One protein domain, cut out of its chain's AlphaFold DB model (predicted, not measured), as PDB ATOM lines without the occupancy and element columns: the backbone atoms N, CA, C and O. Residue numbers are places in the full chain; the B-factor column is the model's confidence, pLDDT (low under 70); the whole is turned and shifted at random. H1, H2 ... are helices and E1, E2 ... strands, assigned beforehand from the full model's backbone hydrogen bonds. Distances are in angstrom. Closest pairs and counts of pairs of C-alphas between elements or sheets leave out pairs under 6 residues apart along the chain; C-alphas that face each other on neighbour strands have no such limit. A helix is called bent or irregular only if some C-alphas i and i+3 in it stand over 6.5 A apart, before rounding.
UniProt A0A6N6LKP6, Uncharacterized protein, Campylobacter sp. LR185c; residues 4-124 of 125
ATOM      1  N   ASP A   4      33.419 135.875 376.924       89.38
ATOM      2  CA  ASP A   4      32.277 135.429 376.122       89.38
ATOM      3  C   ASP A   4      31.643 134.182 376.756       89.38
ATOM      4  O   ASP A   4      32.324 133.185 377.024       89.38
ATOM      5  N   TYR A   5      30.341 134.247 377.028       92.25
ATOM      6  CA  TYR A   5      29.621 133.163 377.696       92.25
ATOM      7  C   TYR A   5      29.484 131.920 376.811       92.25
ATOM      8  O   TYR A   5      29.562 130.802 377.317       92.25
ATOM      9  N   GLY A   6      29.321 132.085 375.496       92.81
ATOM     10  CA  GLY A   6      29.242 130.950 374.577       92.81
ATOM     11  C   GLY A   6      30.549 130.159 374.538       92.81
ATOM     12  O   GLY A   6      30.530 128.933 374.650       92.81
ATOM     13  N   THR A   7      31.689 130.855 374.487       91.69
ATOM     14  CA  THR A   7      33.016 130.234 374.606       91.69
ATOM     15  C   THR A   7      33.157 129.502 375.939       91.69
ATOM     16  O   THR A   7      33.611 128.361 375.966       91.69
ATOM     17  N   TRP A   8      32.707 130.102 377.046       91.56
ATOM     18  CA  TRP A   8      32.715 129.430 378.348       91.56
ATOM     19  C   TRP A   8      31.875 128.143 378.354       91.56
ATOM     20  O   TRP A   8      32.330 127.130 378.882       91.56
ATOM     21  N   LEU A   9      30.684 128.139 377.747       92.31
ATOM     22  CA  LEU A   9      29.846 126.936 377.653       92.31
ATOM     23  C   LEU A   9      30.535 125.819 376.855       92.31
ATOM     24  O   LEU A   9      30.538 124.668 377.297       92.31
ATOM     25  N   LEU A  10      31.169 126.157 375.727       91.00
ATOM     26  CA  LEU A  10      31.962 125.202 374.947       91.00
ATOM     27  C   LEU A  10      33.138 124.642 375.754       91.00
ATOM     28  O   LEU A  10      33.341 123.429 375.778       91.00
ATOM     29  N   GLU A  11      33.871 125.492 376.483       91.06
ATOM     30  CA  GLU A  11      34.958 125.069 377.381       91.06
ATOM     31  C   GLU A  11      34.472 124.123 378.494       91.06
ATOM     32  O   GLU A  11      35.234 123.281 378.974       91.06
ATOM     33  N   LYS A  12      33.205 124.241 378.913       91.62
ATOM     34  CA  LYS A  12      32.563 123.334 379.878       91.62
ATOM     35  C   LYS A  12      32.018 122.048 379.255       91.62
ATOM     36  O   LYS A  12      31.550 121.187 379.997       91.62
ATOM     37  N   GLY A  13      32.128 121.884 377.938       93.38
ATOM     38  CA  GLY A  13      31.691 120.688 377.222       93.38
ATOM     39  C   GLY A  13      30.192 120.642 376.932       93.38
ATOM     40  O   GLY A  13      29.672 119.558 376.672       93.38
ATOM     41  N   VAL A  14      29.498 121.785 376.979       93.12
ATOM     42  CA  VAL A  14      28.088 121.873 376.574       93.12
ATOM     43  C   VAL A  14      27.987 121.635 375.067       93.12
ATOM     44  O   VAL A  14      28.755 122.198 374.283       93.12
ATOM     45  N   SER A  15      27.057 120.772 374.656       92.31
ATOM     46  CA  SER A  15      26.883 120.426 373.242       92.31
ATOM     47  C   SER A  15      26.221 121.562 372.457       92.31
ATOM     48  O   SER A  15      25.356 122.265 372.973       92.31
ATOM     49  N   LYS A  16      26.545 121.686 371.163       92.50
ATOM     50  CA  LYS A  16      25.830 122.584 370.238       92.50
ATOM     51  C   LYS A  16      24.355 122.222 370.067       92.50
ATOM     52  O   LYS A  16      23.551 123.099 369.780       92.50
ATOM     53  N   ASP A  17      23.994 120.964 370.289       92.88
ATOM     54  CA  ASP A  17      22.599 120.512 370.239       92.88
ATOM     55  C   ASP A  17      21.853 120.739 371.564       92.88
ATOM     56  O   ASP A  17      20.639 120.551 371.636       92.88
ATOM     57  N   GLU A  18      22.562 121.126 372.629       94.25
ATOM     58  CA  GLU A  18      21.968 121.340 373.945       94.25
ATOM     59  C   GLU A  18      21.281 122.703 374.015       94.25
ATOM     60  O   GLU A  18      21.841 123.730 373.617       94.25
ATOM     61  N   GLU A  19      20.038 122.704 374.495       95.62
ATOM     62  CA  GLU A  19      19.262 123.919 374.704       95.62
ATOM     63  C   GLU A  19      19.623 124.561 376.044       95.62
ATOM     64  O   GLU A  19      19.529 123.944 377.106       95.62
ATOM     65  N   VAL A  20      19.970 125.841 375.993       95.00
ATOM     66  CA  VAL A  20      20.246 126.677 377.156       95.00
ATOM     67  C   VAL A  20      19.126 127.699 377.300       95.00
ATOM     68  O   VAL A  20      18.752 128.381 376.342       95.00
ATOM     69  N   ASN A  21      18.580 127.795 378.510       95.19
ATOM     70  CA  ASN A  21      17.467 128.680 378.826       95.19
ATOM     71  C   ASN A  21      17.950 129.919 379.583       95.19
ATOM     72  O   ASN A  21      18.653 129.808 380.587       95.19
ATOM     73  N   PHE A  22      17.518 131.093 379.125       94.25
ATOM     74  CA  PHE A  22      17.813 132.382 379.743       94.25
ATOM     75  C   PHE A  22      16.514 133.070 380.128       94.25
ATOM     76  O   PHE A  22      15.612 133.223 379.305       94.25
ATOM     77  N   HIS A  23      16.423 133.492 381.384       93.75
ATOM     78  CA  HIS A  23      15.225 134.109 381.935       93.75
ATOM     79  C   HIS A  23      15.402 135.616 382.069       93.75
ATOM     80  O   HIS A  23      16.475 136.077 382.447       93.75
ATOM     81  N   GLN A  24      14.319 136.363 381.828       93.38
ATOM     82  CA  GLN A  24      14.254 137.811 382.060       93.38
ATOM     83  C   GLN A  24      15.374 138.588 381.346       93.38
ATOM     84  O   GLN A  24      16.019 139.457 381.930       93.38
ATOM     85  N   VAL A  25      15.615 138.266 380.074       94.88
ATOM     86  CA  VAL A  25      16.724 138.842 379.305       94.88
ATOM     87  C   VAL A  25      16.355 140.255 378.843       94.88
ATOM     88  O   VAL A  25      15.357 140.409 378.133       94.88
ATOM     89  N   PRO A  26      17.113 141.300 379.224       95.19
ATOM     90  CA  PRO A  26      16.846 142.655 378.764       95.19
ATOM     91  C   PRO A  26      17.265 142.824 377.299       95.19
ATOM     92  O   PRO A  26      18.323 142.354 376.889       95.19
ATOM     93  N   LEU A  27      16.454 143.535 376.523       94.81
ATOM     94  CA  LEU A  27      16.755 143.916 375.150       94.81
ATOM     95  C   LEU A  27      16.400 145.385 374.930       94.81
ATOM     96  O   LEU A  27      15.254 145.795 375.087       94.81
ATOM     97  N   ASP A  28      17.380 146.182 374.534       94.00
ATOM     98  CA  ASP A  28      17.210 147.593 374.177       94.00
ATOM     99  C   ASP A  28      17.895 147.962 372.854       94.00
ATOM    100  O   ASP A  28      17.608 149.019 372.283       94.00
ATOM    101  N   LEU A  29      18.770 147.091 372.345       93.81
ATOM    102  CA  LEU A  29      19.561 147.315 371.149       93.81
ATOM    103  C   LEU A  29      19.650 146.044 370.301       93.81
ATOM    104  O   LEU A  29      20.041 144.988 370.786       93.81
ATOM    105  N   ILE A  30      19.318 146.161 369.014       93.44
ATOM    106  CA  ILE A  30      19.385 145.075 368.027       93.44
ATOM    107  C   ILE A  30      20.357 145.479 366.919       93.44
ATOM    108  O   ILE A  30      20.160 146.493 366.257       93.44
ATOM    109  N   GLY A  31      21.398 144.687 366.697       91.00
ATOM    110  CA  GLY A  31      22.294 144.784 365.549       91.00
ATOM    111  C   GLY A  31      21.826 143.930 364.370       91.00
ATOM    112  O   GLY A  31      21.176 142.902 364.546       91.00
ATOM    113  N   ILE A  32      22.195 144.343 363.161       89.56
ATOM    114  CA  ILE A  32      22.015 143.588 361.919       89.56
ATOM    115  C   ILE A  32      23.366 142.966 361.561       89.56
ATOM    116  O   ILE A  32      24.326 143.684 361.279       89.56
ATOM    117  N   SER A  33      23.445 141.636 361.566       85.38
ATOM    118  CA  SER A  33      24.655 140.878 361.205       85.38
ATOM    119  C   SER A  33      24.642 140.375 359.761       85.38
ATOM    120  O   SER A  33      25.678 139.979 359.236       85.38
ATOM    121  N   GLY A  34      23.486 140.403 359.096       84.62
ATOM    122  CA  GLY A  34      23.336 140.022 357.695       84.62
ATOM    123  C   GLY A  34      21.879 140.090 357.233       84.62
ATOM    124  O   GLY A  34      21.004 140.494 358.004       84.62
ATOM    125  N   PRO A  35      21.585 139.690 355.984       83.75
ATOM    126  CA  PRO A  35      20.211 139.580 355.505       83.75
ATOM    127  C   PRO A  35      19.405 138.643 356.411       83.75
ATOM    128  O   PRO A  35      19.775 137.482 356.575       83.75
ATOM    129  N   ASN A  36      18.323 139.153 357.005       87.06
ATOM    130  CA  ASN A  36      17.463 138.424 357.948       87.06
ATOM    131  C   ASN A  36      18.220 137.793 359.131       87.06
ATOM    132  O   ASN A  36      17.792 136.770 359.664       87.06
ATOM    133  N   SER A  37      19.347 138.392 359.525       89.88
ATOM    134  CA  SER A  37      20.184 137.933 360.626       89.88
ATOM    135  C   SER A  37      20.450 139.088 361.582       89.88
ATOM    136  O   SER A  37      20.930 140.156 361.185       89.88
ATOM    137  N   PHE A  38      20.116 138.850 362.843       93.25
ATOM    138  CA  PHE A  38      20.107 139.849 363.895       93.25
ATOM    139  C   PHE A  38      20.915 139.373 365.086       93.25
ATOM    140  O   PHE A  38      21.043 138.171 365.332       93.25
ATOM    141  N   VAL A  39      21.437 140.334 365.837       94.19
ATOM    142  CA  VAL A  39      22.195 140.082 367.055       94.19
ATOM    143  C   VAL A  39      21.821 141.066 368.148       94.19
ATOM    144  O   VAL A  39      21.498 142.217 367.873       94.19
ATOM    145  N   PHE A  40      21.910 140.644 369.399       94.69
ATOM    146  CA  PHE A  40      21.988 141.569 370.524       94.69
ATOM    147  C   PHE A  40      22.947 141.020 371.569       94.69
ATOM    148  O   PHE A  40      23.248 139.826 371.585       94.69
ATOM    149  N   MET A  41      23.454 141.902 372.422       93.12
ATOM    150  CA  MET A  41      24.375 141.526 373.485       93.12
ATOM    151  C   MET A  41      23.812 141.954 374.829       93.12
ATOM    152  O   MET A  41      23.276 143.053 374.953       93.12
ATOM    153  N   VAL A  42      23.967 141.092 375.824       92.88
ATOM    154  CA  VAL A  42      23.693 141.416 377.225       92.88
ATOM    155  C   VAL A  42      24.915 141.102 378.061       92.88
ATOM    156  O   VAL A  42      25.703 140.216 377.732       92.88
ATOM    157  N   GLU A  43      25.059 141.825 379.156       88.75
ATOM    158  CA  GLU A  43      26.059 141.524 380.166       88.75
ATOM    159  C   GLU A  43      25.357 140.863 381.351       88.75
ATOM    160  O   GLU A  43      24.275 141.293 381.753       88.75
ATOM    161  N   THR A  44      25.956 139.806 381.893       79.44
ATOM    162  CA  THR A  44      25.468 139.143 383.103       79.44
ATOM    163  C   THR A  44      26.605 138.946 384.087       79.44
ATOM    164  O   THR A  44      27.740 138.667 383.698       79.44
ATOM    165  N   ASP A  45      26.259 138.999 385.365       72.38
ATOM    166  CA  ASP A  45      27.151 138.606 386.444       72.38
ATOM    167  C   ASP A  45      26.876 137.129 386.750       72.38
ATOM    168  O   ASP A  45      25.751 136.752 387.088       72.38
ATOM    169  N   GLY A  46      27.874 136.265 386.575       58.91
ATOM    170  CA  GLY A  46      27.760 134.833 386.837       58.91
ATOM    171  C   GLY A  46      28.958 134.339 387.636       58.91
ATOM    172  O   GLY A  46      30.088 134.470 387.187       58.91
ATOM    173  N   ASN A  47      28.724 133.731 388.804       57.75
ATOM    174  CA  ASN A  47      29.767 133.070 389.607       57.75
ATOM    175  C   ASN A  47      31.041 133.920 389.820       57.75
ATOM    176  O   ASN A  47      32.140 133.446 389.556       57.75
ATOM    177  N   GLU A  48      30.882 135.161 390.295       62.31
ATOM    178  CA  GLU A  48      31.984 136.110 390.572       62.31
ATOM    179  C   GLU A  48      32.731 136.643 389.328       62.31
ATOM    180  O   GLU A  48      33.680 137.414 389.471       62.31
ATOM    181  N   GLU A  49      32.276 136.311 388.115       71.00
ATOM    182  CA  GLU A  49      32.820 136.811 386.849       71.00
ATOM    183  C   GLU A  49      31.738 137.503 385.997       71.00
ATOM    184  O   GLU A  49      30.578 137.086 385.950       71.00
ATOM    185  N   GLU A  50      32.119 138.575 385.300       82.00
ATOM    186  CA  GLU A  50      31.237 139.274 384.361       82.00
ATOM    187  C   GLU A  50      31.377 138.671 382.955       82.00
ATOM    188  O   GLU A  50      32.470 138.658 382.369       82.00
ATOM    189  N   TYR A  51      30.258 138.220 382.389       87.88
ATOM    190  CA  TYR A  51      30.189 137.634 381.052       87.88
ATOM    191  C   TYR A  51      29.415 138.527 380.084       87.88
ATOM    192  O   TYR A  51      28.417 139.150 380.447       87.88
ATOM    193  N   GLY A  52      29.863 138.550 378.830       91.31
ATOM    194  CA  GLY A  52      29.064 139.017 377.702       91.31
ATOM    195  C   GLY A  52      28.358 137.831 377.048       91.31
ATOM    196  O   GLY A  52      28.981 136.797 376.811       91.31
ATOM    197  N   ILE A  53      27.069 137.972 376.755       93.19
ATOM    198  CA  ILE A  53      26.293 136.985 376.005       93.19
ATOM    199  C   ILE A  53      25.873 137.619 374.686       93.19
ATOM    200  O   ILE A  53      25.082 138.562 374.677       93.19
ATOM    201  N   ALA A  54      26.382 137.090 373.576       93.81
ATOM    202  CA  ALA A  54      25.917 137.440 372.244       93.81
ATOM    203  C   ALA A  54      24.796 136.487 371.823       93.81
ATOM    204  O   ALA A  54      25.013 135.285 371.703       93.81
ATOM    205  N   PHE A  55      23.606 137.016 371.563       96.38
ATOM    206  CA  PHE A  55      22.503 136.264 370.982       96.38
ATOM    207  C   PHE A  55      22.410 136.543 369.490       96.38
ATOM    208  O   PHE A  55      22.485 137.700 369.079       96.38
ATOM    209  N   SER A  56      22.207 135.504 368.684       96.00
ATOM    210  CA  SER A  56      21.919 135.613 367.255       96.00
ATOM    211  C   SER A  56      20.567 134.990 366.926       96.00
ATOM    212  O   SER A  56      20.145 134.013 367.545       96.00
ATOM    213  N   PHE A  57      19.848 135.585 365.981       96.25
ATOM    214  CA  PHE A  57      18.487 135.171 365.657       96.25
ATOM    215  C   PHE A  57      18.065 135.619 364.257       96.25
ATOM    216  O   PHE A  57      18.728 136.441 363.619       96.25
ATOM    217  N   ASP A  58      16.973 135.037 363.769       94.88
ATOM    218  CA  ASP A  58      16.424 135.295 362.442       94.88
ATOM    219  C   ASP A  58      15.186 136.210 362.487       94.88
ATOM    220  O   ASP A  58      14.770 136.716 363.534       94.88
ATOM    221  N   GLU A  59      14.580 136.436 361.322       92.69
ATOM    222  CA  GLU A  59      13.377 137.261 361.200       92.69
ATOM    223  C   GLU A  59      12.160 136.687 361.945       92.69
ATOM    224  O   GLU A  59      11.298 137.457 362.372       92.69
ATOM    225  N   ASN A  60      12.081 135.368 362.147       94.44
ATOM    226  CA  ASN A  60      10.969 134.766 362.884       94.44
ATOM    227  C   ASN A  60      11.003 135.226 364.342       94.44
ATOM    228  O   ASN A  60      10.013 135.757 364.843       94.44
ATOM    229  N   ILE A  61      12.173 135.140 364.977       95.69
ATOM    230  CA  ILE A  61      12.362 135.634 366.345       95.69
ATOM    231  C   ILE A  61      12.170 137.153 366.412       95.69
ATOM    232  O   ILE A  61      11.565 137.651 367.360       95.69
ATOM    233  N   LEU A  62      12.614 137.903 365.396       93.31
ATOM    234  CA  LEU A  62      12.379 139.349 365.333       93.31
ATOM    235  C   LEU A  62      10.877 139.692 365.336       93.31
ATOM    236  O   LEU A  62      10.472 140.654 365.984       93.31
ATOM    237  N   ASN A  63      10.044 138.906 364.647       92.81
ATOM    238  CA  ASN A  63       8.587 139.067 364.677       92.81
ATOM    239  C   ASN A  63       7.993 138.700 366.038       92.81
ATOM    240  O   ASN A  63       7.113 139.406 366.530       92.81
ATOM    241  N   ASP A  64       8.488 137.633 366.663       93.94
ATOM    242  CA  ASP A  64       8.022 137.219 367.984       93.94
ATOM    243  C   ASP A  64       8.270 138.310 369.042       93.94
ATOM    244  O   ASP A  64       7.463 138.467 369.960       93.94
ATOM    245  N   LEU A  65       9.327 139.122 368.900       92.50
ATOM    246  CA  LEU A  65       9.583 140.260 369.795       92.50
ATOM    247  C   LEU A  65       8.450 141.297 369.768       92.50
ATOM    248  O   LEU A  65       8.106 141.836 370.817       92.50
ATOM    249  N   ILE A  66       7.820 141.528 368.609       91.38
ATOM    250  CA  ILE A  66       6.657 142.426 368.489       91.38
ATOM    251  C   ILE A  66       5.472 141.871 369.287       91.38
ATOM    252  O   ILE A  66       4.744 142.613 369.939       91.38
ATOM    253  N   ILE A  67       5.293 140.547 369.273       89.31
ATOM    254  CA  ILE A  67       4.220 139.867 370.006       89.31
ATOM    255  C   ILE A  67       4.458 139.936 371.525       89.31
ATOM    256  O   ILE A  67       3.495 139.893 372.303       89.31
ATOM    257  N   ILE A  68       5.722 139.999 371.960       88.00
ATOM    258  CA  ILE A  68       6.097 140.204 373.366       88.00
ATOM    259  C   ILE A  68       5.818 141.645 373.793       88.00
ATOM    260  O   ILE A  68       5.203 141.846 374.840       88.00
ATOM    261  N   ASP A  69       6.249 142.627 373.003       89.31
ATOM    262  CA  ASP A  69       6.049 144.043 373.298       89.31
ATOM    263  C   ASP A  69       5.792 144.844 372.012       89.31
ATOM    264  O   ASP A  69       6.706 145.156 371.243       89.31
ATOM    265  N   GLU A  70       4.529 145.226 371.810       90.88
ATOM    266  CA  GLU A  70       4.073 145.964 370.624       90.88
ATOM    267  C   GLU A  70       4.770 147.327 370.466       90.88
ATOM    268  O   GLU A  70       4.840 147.867 369.362       90.88
ATOM    269  N   SER A  71       5.361 147.886 371.532       88.56
ATOM    270  CA  SER A  71       6.100 149.152 371.431       88.56
ATOM    271  C   SER A  71       7.318 149.074 370.502       88.56
ATOM    272  O   SER A  71       7.764 150.100 369.987       88.56
ATOM    273  N   CYS A  72       7.841 147.874 370.245       88.31
ATOM    274  CA  CYS A  72       8.966 147.663 369.339       88.31
ATOM    275  C   CYS A  72       8.557 147.629 367.861       88.31
ATOM    276  O   CYS A  72       9.433 147.720 366.999       88.31
ATOM    277  N   GLU A  73       7.258 147.524 367.553       91.00
ATOM    278  CA  GLU A  73       6.747 147.311 366.196       91.00
ATOM    279  C   GLU A  73       7.268 148.358 365.208       91.00
ATOM    280  O   GLU A  73       7.797 148.010 364.153       91.00
ATOM    281  N   ASN A  74       7.186 149.643 365.564       88.75
ATOM    282  CA  ASN A  74       7.613 150.727 364.678       88.75
ATOM    283  C   ASN A  74       9.101 150.618 364.322       88.75
ATOM    284  O   ASN A  74       9.461 150.693 363.149       88.75
ATOM    285  N   LYS A  75       9.960 150.377 365.320       88.19
ATOM    286  CA  LYS A  75      11.412 150.247 365.128       88.19
ATOM    287  C   LYS A  75      11.777 149.003 364.326       88.19
ATOM    288  O   LYS A  75      12.623 149.068 363.440       88.19
ATOM    289  N   ILE A  76      11.112 147.883 364.590       87.50
ATOM    290  CA  ILE A  76      11.337 146.638 363.850       87.50
ATOM    291  C   ILE A  76      10.849 146.771 362.401       87.50
ATOM    292  O   ILE A  76      11.533 146.342 361.472       87.50
ATOM    293  N   ASN A  77       9.715 147.424 362.159       87.00
ATOM    294  CA  ASN A  77       9.229 147.674 360.803       87.00
ATOM    295  C   ASN A  77      10.125 148.660 360.044       87.00
ATOM    296  O   ASN A  77      10.365 148.488 358.847       87.00
ATOM    297  N   GLU A  78      10.659 149.681 360.712       84.12
ATOM    298  CA  GLU A  78      11.687 150.546 360.134       84.12
ATOM    299  C   GLU A  78      12.932 149.717 359.724       84.12
ATOM    300  O   GLU A  78      13.457 149.952 358.629       84.12
ATOM    301  N   LEU A  79      13.342 148.707 360.522       80.44
ATOM    302  CA  LEU A  79      14.469 147.800 360.221       80.44
ATOM    303  C   LEU A  79      14.253 147.127 358.873       80.44
ATOM    304  O   LEU A  79      15.087 147.198 357.972       80.44
ATOM    305  N   LYS A  80      13.102 146.462 358.756       78.62
ATOM    306  CA  LYS A  80      12.755 145.599 357.624       78.62
ATOM    307  C   LYS A  80      12.652 146.369 356.321       78.62
ATOM    308  O   LYS A  80      12.987 145.857 355.261       78.62
ATOM    309  N   ASN A  81      12.232 147.626 356.409       81.25
ATOM    310  CA  ASN A  81      12.119 148.512 355.260       81.25
ATOM    311  C   ASN A  81      13.475 149.068 354.784       81.25
ATOM    312  O   ASN A  81      13.493 149.931 353.905       81.25
ATOM    313  N   GLY A  82      14.598 148.618 355.361       70.44
ATOM    314  CA  GLY A  82      15.946 149.048 354.980       70.44
ATOM    315  C   GLY A  82      16.214 150.523 355.281       70.44
ATOM    316  O   GLY A  82      17.073 151.135 354.651       70.44
ATOM    317  N   LYS A  83      15.444 151.117 356.203       65.50
ATOM    318  CA  LYS A  83      15.514 152.549 356.525       65.50
ATOM    319  C   LYS A  83      16.474 152.869 357.669       65.50
ATOM    320  O   LYS A  83      16.676 154.049 357.949       65.50
ATOM    321  N   ILE A  84      17.042 151.860 358.333       61.88
ATOM    322  CA  ILE A  84      17.826 152.036 359.563       61.88
ATOM    323  C   ILE A  84      19.283 151.577 359.375       61.88
ATOM    324  O   ILE A  84      19.528 150.651 358.600       61.88
ATOM    325  N   PRO A  85      20.253 152.209 360.072       66.19
ATOM    326  CA  PRO A  85      21.616 151.710 360.258       66.19
ATOM    327  C   PRO A  85      21.717 150.243 360.697       66.19
ATOM    328  O   PRO A  85      20.755 149.637 361.160       66.19
ATOM    329  N   ASN A  86      22.951 149.726 360.658       82.31
ATOM    330  CA  ASN A  86      23.367 148.405 361.155       82.31
ATOM    331  C   ASN A  86      22.934 148.092 362.606       82.31
ATOM    332  O   ASN A  86      23.159 146.978 363.070       82.31
ATOM    333  N   VAL A  87      22.377 149.060 363.344       87.06
ATOM    334  CA  VAL A  87      21.936 148.941 364.735       87.06
ATOM    335  C   VAL A  87      20.642 149.729 364.956       87.06
ATOM    336  O   VAL A  87      20.501 150.860 364.491       87.06
ATOM    337  N   ILE A  88      19.733 149.157 365.742       88.62
ATOM    338  CA  ILE A  88      18.480 149.745 366.210       88.62
ATOM    339  C   ILE A  88      18.520 149.881 367.711       88.62
ATOM    340  O   ILE A  88      18.786 148.909 368.410       88.62
ATOM    341  N   LYS A  89      18.153 151.062 368.198       91.25
ATOM    342  CA  LYS A  89      17.813 151.273 369.598       91.25
ATOM    343  C   LYS A  89      16.294 151.285 369.760       91.25
ATOM    344  O   LYS A  89      15.612 152.018 369.041       91.25
ATOM    345  N   LEU A  90      15.786 150.476 370.682       91.12
ATOM    346  CA  LEU A  90      14.379 150.451 371.066       91.12
ATOM    347  C   LEU A  90      14.048 151.670 371.938       91.12
ATOM    348  O   LEU A  90      14.910 152.210 372.633       91.12
ATOM    349  N   ASP A  91      12.788 152.104 371.914       90.06
ATOM    350  CA  ASP A  91      12.350 153.290 372.664       90.06
ATOM    351  C   ASP A  91      12.354 153.057 374.189       90.06
ATOM    352  O   ASP A  91      12.456 154.000 374.975       90.06
ATOM    353  N   LYS A  92      12.290 151.790 374.608       91.94
ATOM    354  CA  LYS A  92      12.497 151.318 375.981       91.94
ATOM    355  C   LYS A  92      13.173 149.948 375.960       91.94
ATOM    356  O   LYS A  92      13.072 149.221 374.973       91.94
ATOM    357  N   THR A  93      13.804 149.581 377.070       93.44
ATOM    358  CA  THR A  93      14.248 148.205 377.296       93.44
ATOM    359  C   THR A  93      13.027 147.304 377.456       93.44
ATOM    360  O   THR A  93      12.165 147.571 378.296       93.44
ATOM    361  N   ILE A  94      12.961 146.240 376.666       93.00
ATOM    362  CA  ILE A  94      11.998 145.156 376.846       93.00
ATOM    363  C   ILE A  94      12.654 144.012 377.612       93.00
ATOM    364  O   ILE A  94      13.866 143.818 377.542       93.00
ATOM    365  N   THR A  95      11.857 143.238 378.337       94.38
ATOM    366  CA  THR A  95      12.336 142.049 379.047       94.38
ATOM    367  C   THR A  95      11.754 140.816 378.377       94.38
ATOM    368  O   THR A  95      10.547 140.589 378.436       94.38
ATOM    369  N   ILE A  96      12.607 140.017 377.739       95.25
ATOM    370  CA  ILE A  96      12.220 138.752 377.117       95.25
ATOM    371  C   ILE A  96      12.086 137.710 378.239       95.25
ATOM    372  O   ILE A  96      13.086 137.400 378.894       95.25
ATOM    373  N   PRO A  97      10.883 137.160 378.501       94.50
ATOM    374  CA  PRO A  97      10.674 136.328 379.686       94.50
ATOM    375  C   PRO A  97      11.507 135.047 379.695       94.50
ATOM    376  O   PRO A  97      12.053 134.671 380.735       94.50
ATOM    377  N   LEU A  98      11.604 134.398 378.534       95.62
ATOM    378  CA  LEU A  98      12.383 133.188 378.320       95.62
ATOM    379  C   LEU A  98      12.942 133.169 376.898       95.62
ATOM    380  O   LEU A  98      12.181 133.277 375.934       95.62
ATOM    381  N   ILE A  99      14.251 132.962 376.796       97.38
ATOM    382  CA  ILE A  99      14.968 132.629 375.567       97.38
ATOM    383  C   ILE A  99      15.458 131.191 375.682       97.38
ATOM    384  O   ILE A  99      16.138 130.854 376.649       97.38
ATOM    385  N   THR A 100      15.164 130.378 374.674       97.44
ATOM    386  CA  THR A 100      15.789 129.069 374.476       97.44
ATOM    387  C   THR A 100      16.737 129.173 373.291       97.44
ATOM    388  O   THR A 100      16.323 129.546 372.185       97.44
ATOM    389  N   ALA A 101      18.014 128.880 373.522       97.56
ATOM    390  CA  ALA A 101      19.067 129.024 372.528       97.56
ATOM    391  C   ALA A 101      20.006 127.816 372.522       97.56
ATOM    392  O   ALA A 101      20.172 127.139 373.529       97.56
ATOM    393  N   ASN A 102      20.649 127.584 371.384       97.12
ATOM    394  CA  ASN A 102      21.742 126.627 371.255       97.12
ATOM    395  C   ASN A 102      23.067 127.361 371.078       97.12
ATOM    396  O   ASN A 102      23.095 128.524 370.668       97.12
ATOM    397  N   ILE A 103      24.173 126.663 371.316       96.25
ATOM    398  CA  ILE A 103      25.497 127.186 370.989       96.25
ATOM    399  C   ILE A 103      25.656 127.245 369.463       96.25
ATOM    400  O   ILE A 103      25.397 126.268 368.760       96.25
ATOM    401  N   GLY A 104      26.052 128.410 368.955       93.81
ATOM    402  CA  GLY A 104      26.313 128.643 367.540       93.81
ATOM    403  C   GLY A 104      27.702 128.204 367.081       93.81
ATOM    404  O   GLY A 104      28.418 127.460 367.751       93.81
ATOM    405  N   GLU A 105      28.080 128.683 365.899       90.94
ATOM    406  CA  GLU A 105      29.424 128.485 365.361       90.94
ATOM    407  C   GLU A 105      30.415 129.477 365.966       90.94
ATOM    408  O   GLU A 105      30.082 130.642 366.173       90.94
ATOM    409  N   GLU A 106      31.641 129.017 366.216       88.75
ATOM    410  CA  GLU A 106      32.739 129.886 366.633       88.75
ATOM    411  C   GLU A 106      33.003 130.940 365.553       88.75
ATOM    412  O   GLU A 106      33.251 130.620 364.388       88.75
ATOM    413  N   ILE A 107      32.966 132.209 365.951       84.56
ATOM    414  CA  ILE A 107      33.337 133.331 365.100       84.56
ATOM    415  C   ILE A 107      34.688 133.837 365.589       84.56
ATOM    416  O   ILE A 107      34.815 134.393 366.679       84.56
ATOM    417  N   GLN A 108      35.705 133.642 364.755       77.00
ATOM    418  CA  GLN A 108      37.054 134.126 365.002       77.00
ATOM    419  C   GLN A 108      37.318 135.375 364.159       77.00
ATOM    420  O   GLN A 108      37.205 135.344 362.933       77.00
ATOM    421  N   ASN A 109      37.696 136.470 364.815       72.31
ATOM    422  CA  ASN A 109      38.325 137.616 364.162       72.31
ATOM    423  C   ASN A 109      39.787 137.756 364.637       72.31
ATOM    424  O   ASN A 109      40.281 136.920 365.394       72.31
ATOM    425  N   GLU A 110      40.497 138.783 364.164       72.75
ATOM    426  CA  GLU A 110      41.922 138.994 364.482       72.75
ATOM    427  C   GLU A 110      42.197 139.221 365.982       72.75
ATOM    428  O   GLU A 110      43.322 139.012 366.434       72.75
ATOM    429  N   GLU A 111      41.186 139.613 366.761       70.25
ATOM    430  CA  GLU A 111      41.329 140.022 368.163       70.25
ATOM    431  C   GLU A 111      40.682 139.042 369.156       70.25
ATOM    432  O   GLU A 111      41.076 139.007 370.322       70.25
ATOM    433  N   GLN A 112      39.698 138.243 368.726       67.81
ATOM    434  CA  GLN A 112      38.909 137.393 369.615       67.81
ATOM    435  C   GLN A 112      38.206 136.226 368.905       67.81
ATOM    436  O   GLN A 112      37.822 136.300 367.737       67.81
ATOM    437  N   VAL A 113      37.976 135.165 369.680       78.94
ATOM    438  CA  VAL A 113      36.999 134.112 369.381       78.94
ATOM    439  C   VAL A 113      35.779 134.372 370.255       78.94
ATOM    440  O   VAL A 113      35.913 134.517 371.472       78.94
ATOM    441  N   PHE A 114      34.602 134.433 369.648       87.00
ATOM    442  CA  PHE A 114      33.341 134.490 370.380       87.00
ATOM    443  C   PHE A 114      32.335 133.521 369.774       87.00
ATOM    444  O   PHE A 114      32.401 133.193 368.585       87.00
ATOM    445  N   VAL A 115      31.405 133.052 370.599       93.00
ATOM    446  CA  VAL A 115      30.444 132.023 370.211       93.00
ATOM    447  C   VAL A 115      29.041 132.553 370.497       93.00
ATOM    448  O   VAL A 115      28.631 132.634 371.656       93.00
ATOM    449  N   PRO A 116      28.269 132.930 369.466       94.06
ATOM    450  CA  PRO A 116      26.923 133.421 369.674       94.06
ATOM    451  C   PRO A 116      25.992 132.285 370.101       94.06
ATOM    452  O   PRO A 116      26.113 131.144 369.652       94.06
ATOM    453  N   LEU A 117      24.997 132.621 370.911       96.75
ATOM    454  CA  LEU A 117      23.879 131.750 371.231       96.75
ATOM    455  C   LEU A 117      22.750 131.978 370.232       96.75
ATOM    456  O   LEU A 117      22.160 133.057 370.171       96.75
ATOM    457  N   VAL A 118      22.448 130.951 369.445       97.19
ATOM    458  CA  VAL A 118      21.426 131.004 368.400       97.19
ATOM    459  C   VAL A 118      20.061 130.775 369.033       97.19
ATOM    460  O   VAL A 118      19.745 129.656 369.445       97.19
ATOM    461  N   ILE A 119      19.240 131.821 369.089       98.00
ATOM    462  CA  ILE A 119      17.882 131.747 369.626       98.00
ATOM    463  C   ILE A 119      17.043 130.839 368.729       98.00
ATOM    464  O   ILE A 119      16.920 131.066 367.526       98.00
ATOM    465  N   LYS A 120      16.442 129.815 369.334       96.81
ATOM    466  CA  LYS A 120      15.484 128.922 368.671       96.81
ATOM    467  C   LYS A 120      14.050 129.324 368.937       96.81
ATOM    468  O   LYS A 120      13.185 129.109 368.092       96.81
ATOM    469  N   LYS A 121      13.796 129.877 370.122       95.94
ATOM    470  CA  LYS A 121      12.461 130.260 370.557       95.94
ATOM    471  C   LYS A 121      12.531 131.318 371.647       95.94
ATOM    472  O   LYS A 121      13.394 131.261 372.523       95.94
ATOM    473  N   ILE A 122      11.547 132.209 371.638       95.62
ATOM    474  CA  ILE A 122      11.203 133.046 372.786       95.62
ATOM    475  C   ILE A 122       9.784 132.714 373.256       95.62
ATOM    476  O   ILE A 122       8.928 132.337 372.457       95.62
ATOM    477  N   SER A 123       9.533 132.774 374.564       89.00
ATOM    478  CA  SER A 123       8.218 132.447 375.141       89.00
ATOM    479  C   SER A 123       7.685 133.585 376.007       89.00
ATOM    480  O   SER A 123       8.453 134.299 376.653       89.00
ATOM    481  N   LYS A 124       6.353 133.723 376.043       74.94
ATOM    482  CA  LYS A 124       5.667 134.532 377.058       74.94
ATOM    483  C   LYS A 124       5.738 133.811 378.410       74.94
ATOM    484  O   LYS A 124       5.735 132.580 378.429       74.94
TER     485      LYS A 124
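This is residues 4 to 124 of the 125 residues of an uncharacterized protein of Campylobacter sp. LR185c (UniProt A0A6N6LKP6). The domain is a small closed barrel of five strands, with the helical hairpin H2 and H3 packed on its outside toward one end of the long axis and the short helix H1 packed on its outside toward the other. The long link between E4 and E5 makes a loop that reaches away from the barrel. The 121 printed residues hold three named helices and five named strands, in the order H1 E1 E2 E3 H2 H3 E4 E5. The barrel is mixed and the class is mixed, helices and strands. The whole is compact, with a radius of gyration of the C-alphas of 14.3 A and spans of 40 by 33 by 26 A.

Round the barrel run E1 (residues 19 to 34), E2 (37 to 46), E3 (49 to 58), E5 (117 to 123) and E4 (87 to 103), back to E1. E1, E2 and E3 form a meander, each strand the antiparallel neighbour of the one before. E1 bends by 120 degrees at residue 25 and its pairing is staggered, with E4 over residues 19 to 31 and with E2 over residues 31 to 34. N 31 and O 39 are 2.7 A apart between E1 and E2, and N 53 and O 42 are 2.8 A apart between E2 and E3. E3 and E5 are parallel, with N 117 and O 54 at 2.8 A. E5 and E4 are antiparallel, with N 118 and O 102 at 2.8 A. E4, which bends by 128 degrees at residue 92, is antiparallel to E1, with N 88 and O 30 at 2.7 A. H3 (residues 70 to 80) is on the barrel, outside it, at a height over the sheet of 9.1 A, and runs across E4 at 90 degrees on the local plane; their closest C-alphas, Cys 72 and Leu 90, are 6.3 A apart. H2 (residues 59 to 68) touches H3, opposite ways at a shallow tilt of 22 degrees, the closest C-alphas being those of Ile 66 and Glu 73, 5.4 A apart. H2 is also on the barrel, outside it. H1 (residues 5 to 11) is on the barrel, outside it and over none of the strands; its closest C-alpha pair with E3 is Tyr 5 and Ile 53, 5.3 A. H1 is apart from H2 and H3. Every O i to N i+4 pair is within hydrogen-bond range in H1, against 5 of 6 in H2 and 5 of 7 in H3.

E3 is 29.4 A long from first to last C-alpha, E2 27.5 A, E1 23.8 A, E4 22.9 A and E5 16.2 A. H3 measures 15.6 A, H2 14.5 A and H1 9.7 A. H3 is irregular, with C-alphas 71 and 74 at 7.1 A. H1 begins at C-alpha 5, (29.621, 133.163, 377.696), and E5 ends at C-alpha 123, (8.218, 132.447, 375.141).

The C-alphas of Glu 48 and Asn 81, the two farthest apart, are 42.4 A apart. The printed part has no cut. The link from E4 to E5 is long, with 13 residues, and in it residues 107 to 108 pair antiparallel with 113 to 114. The mean pLDDT of the printed part is 88.6; residues 46 to 48, 83 to 85 and 112 are under 70.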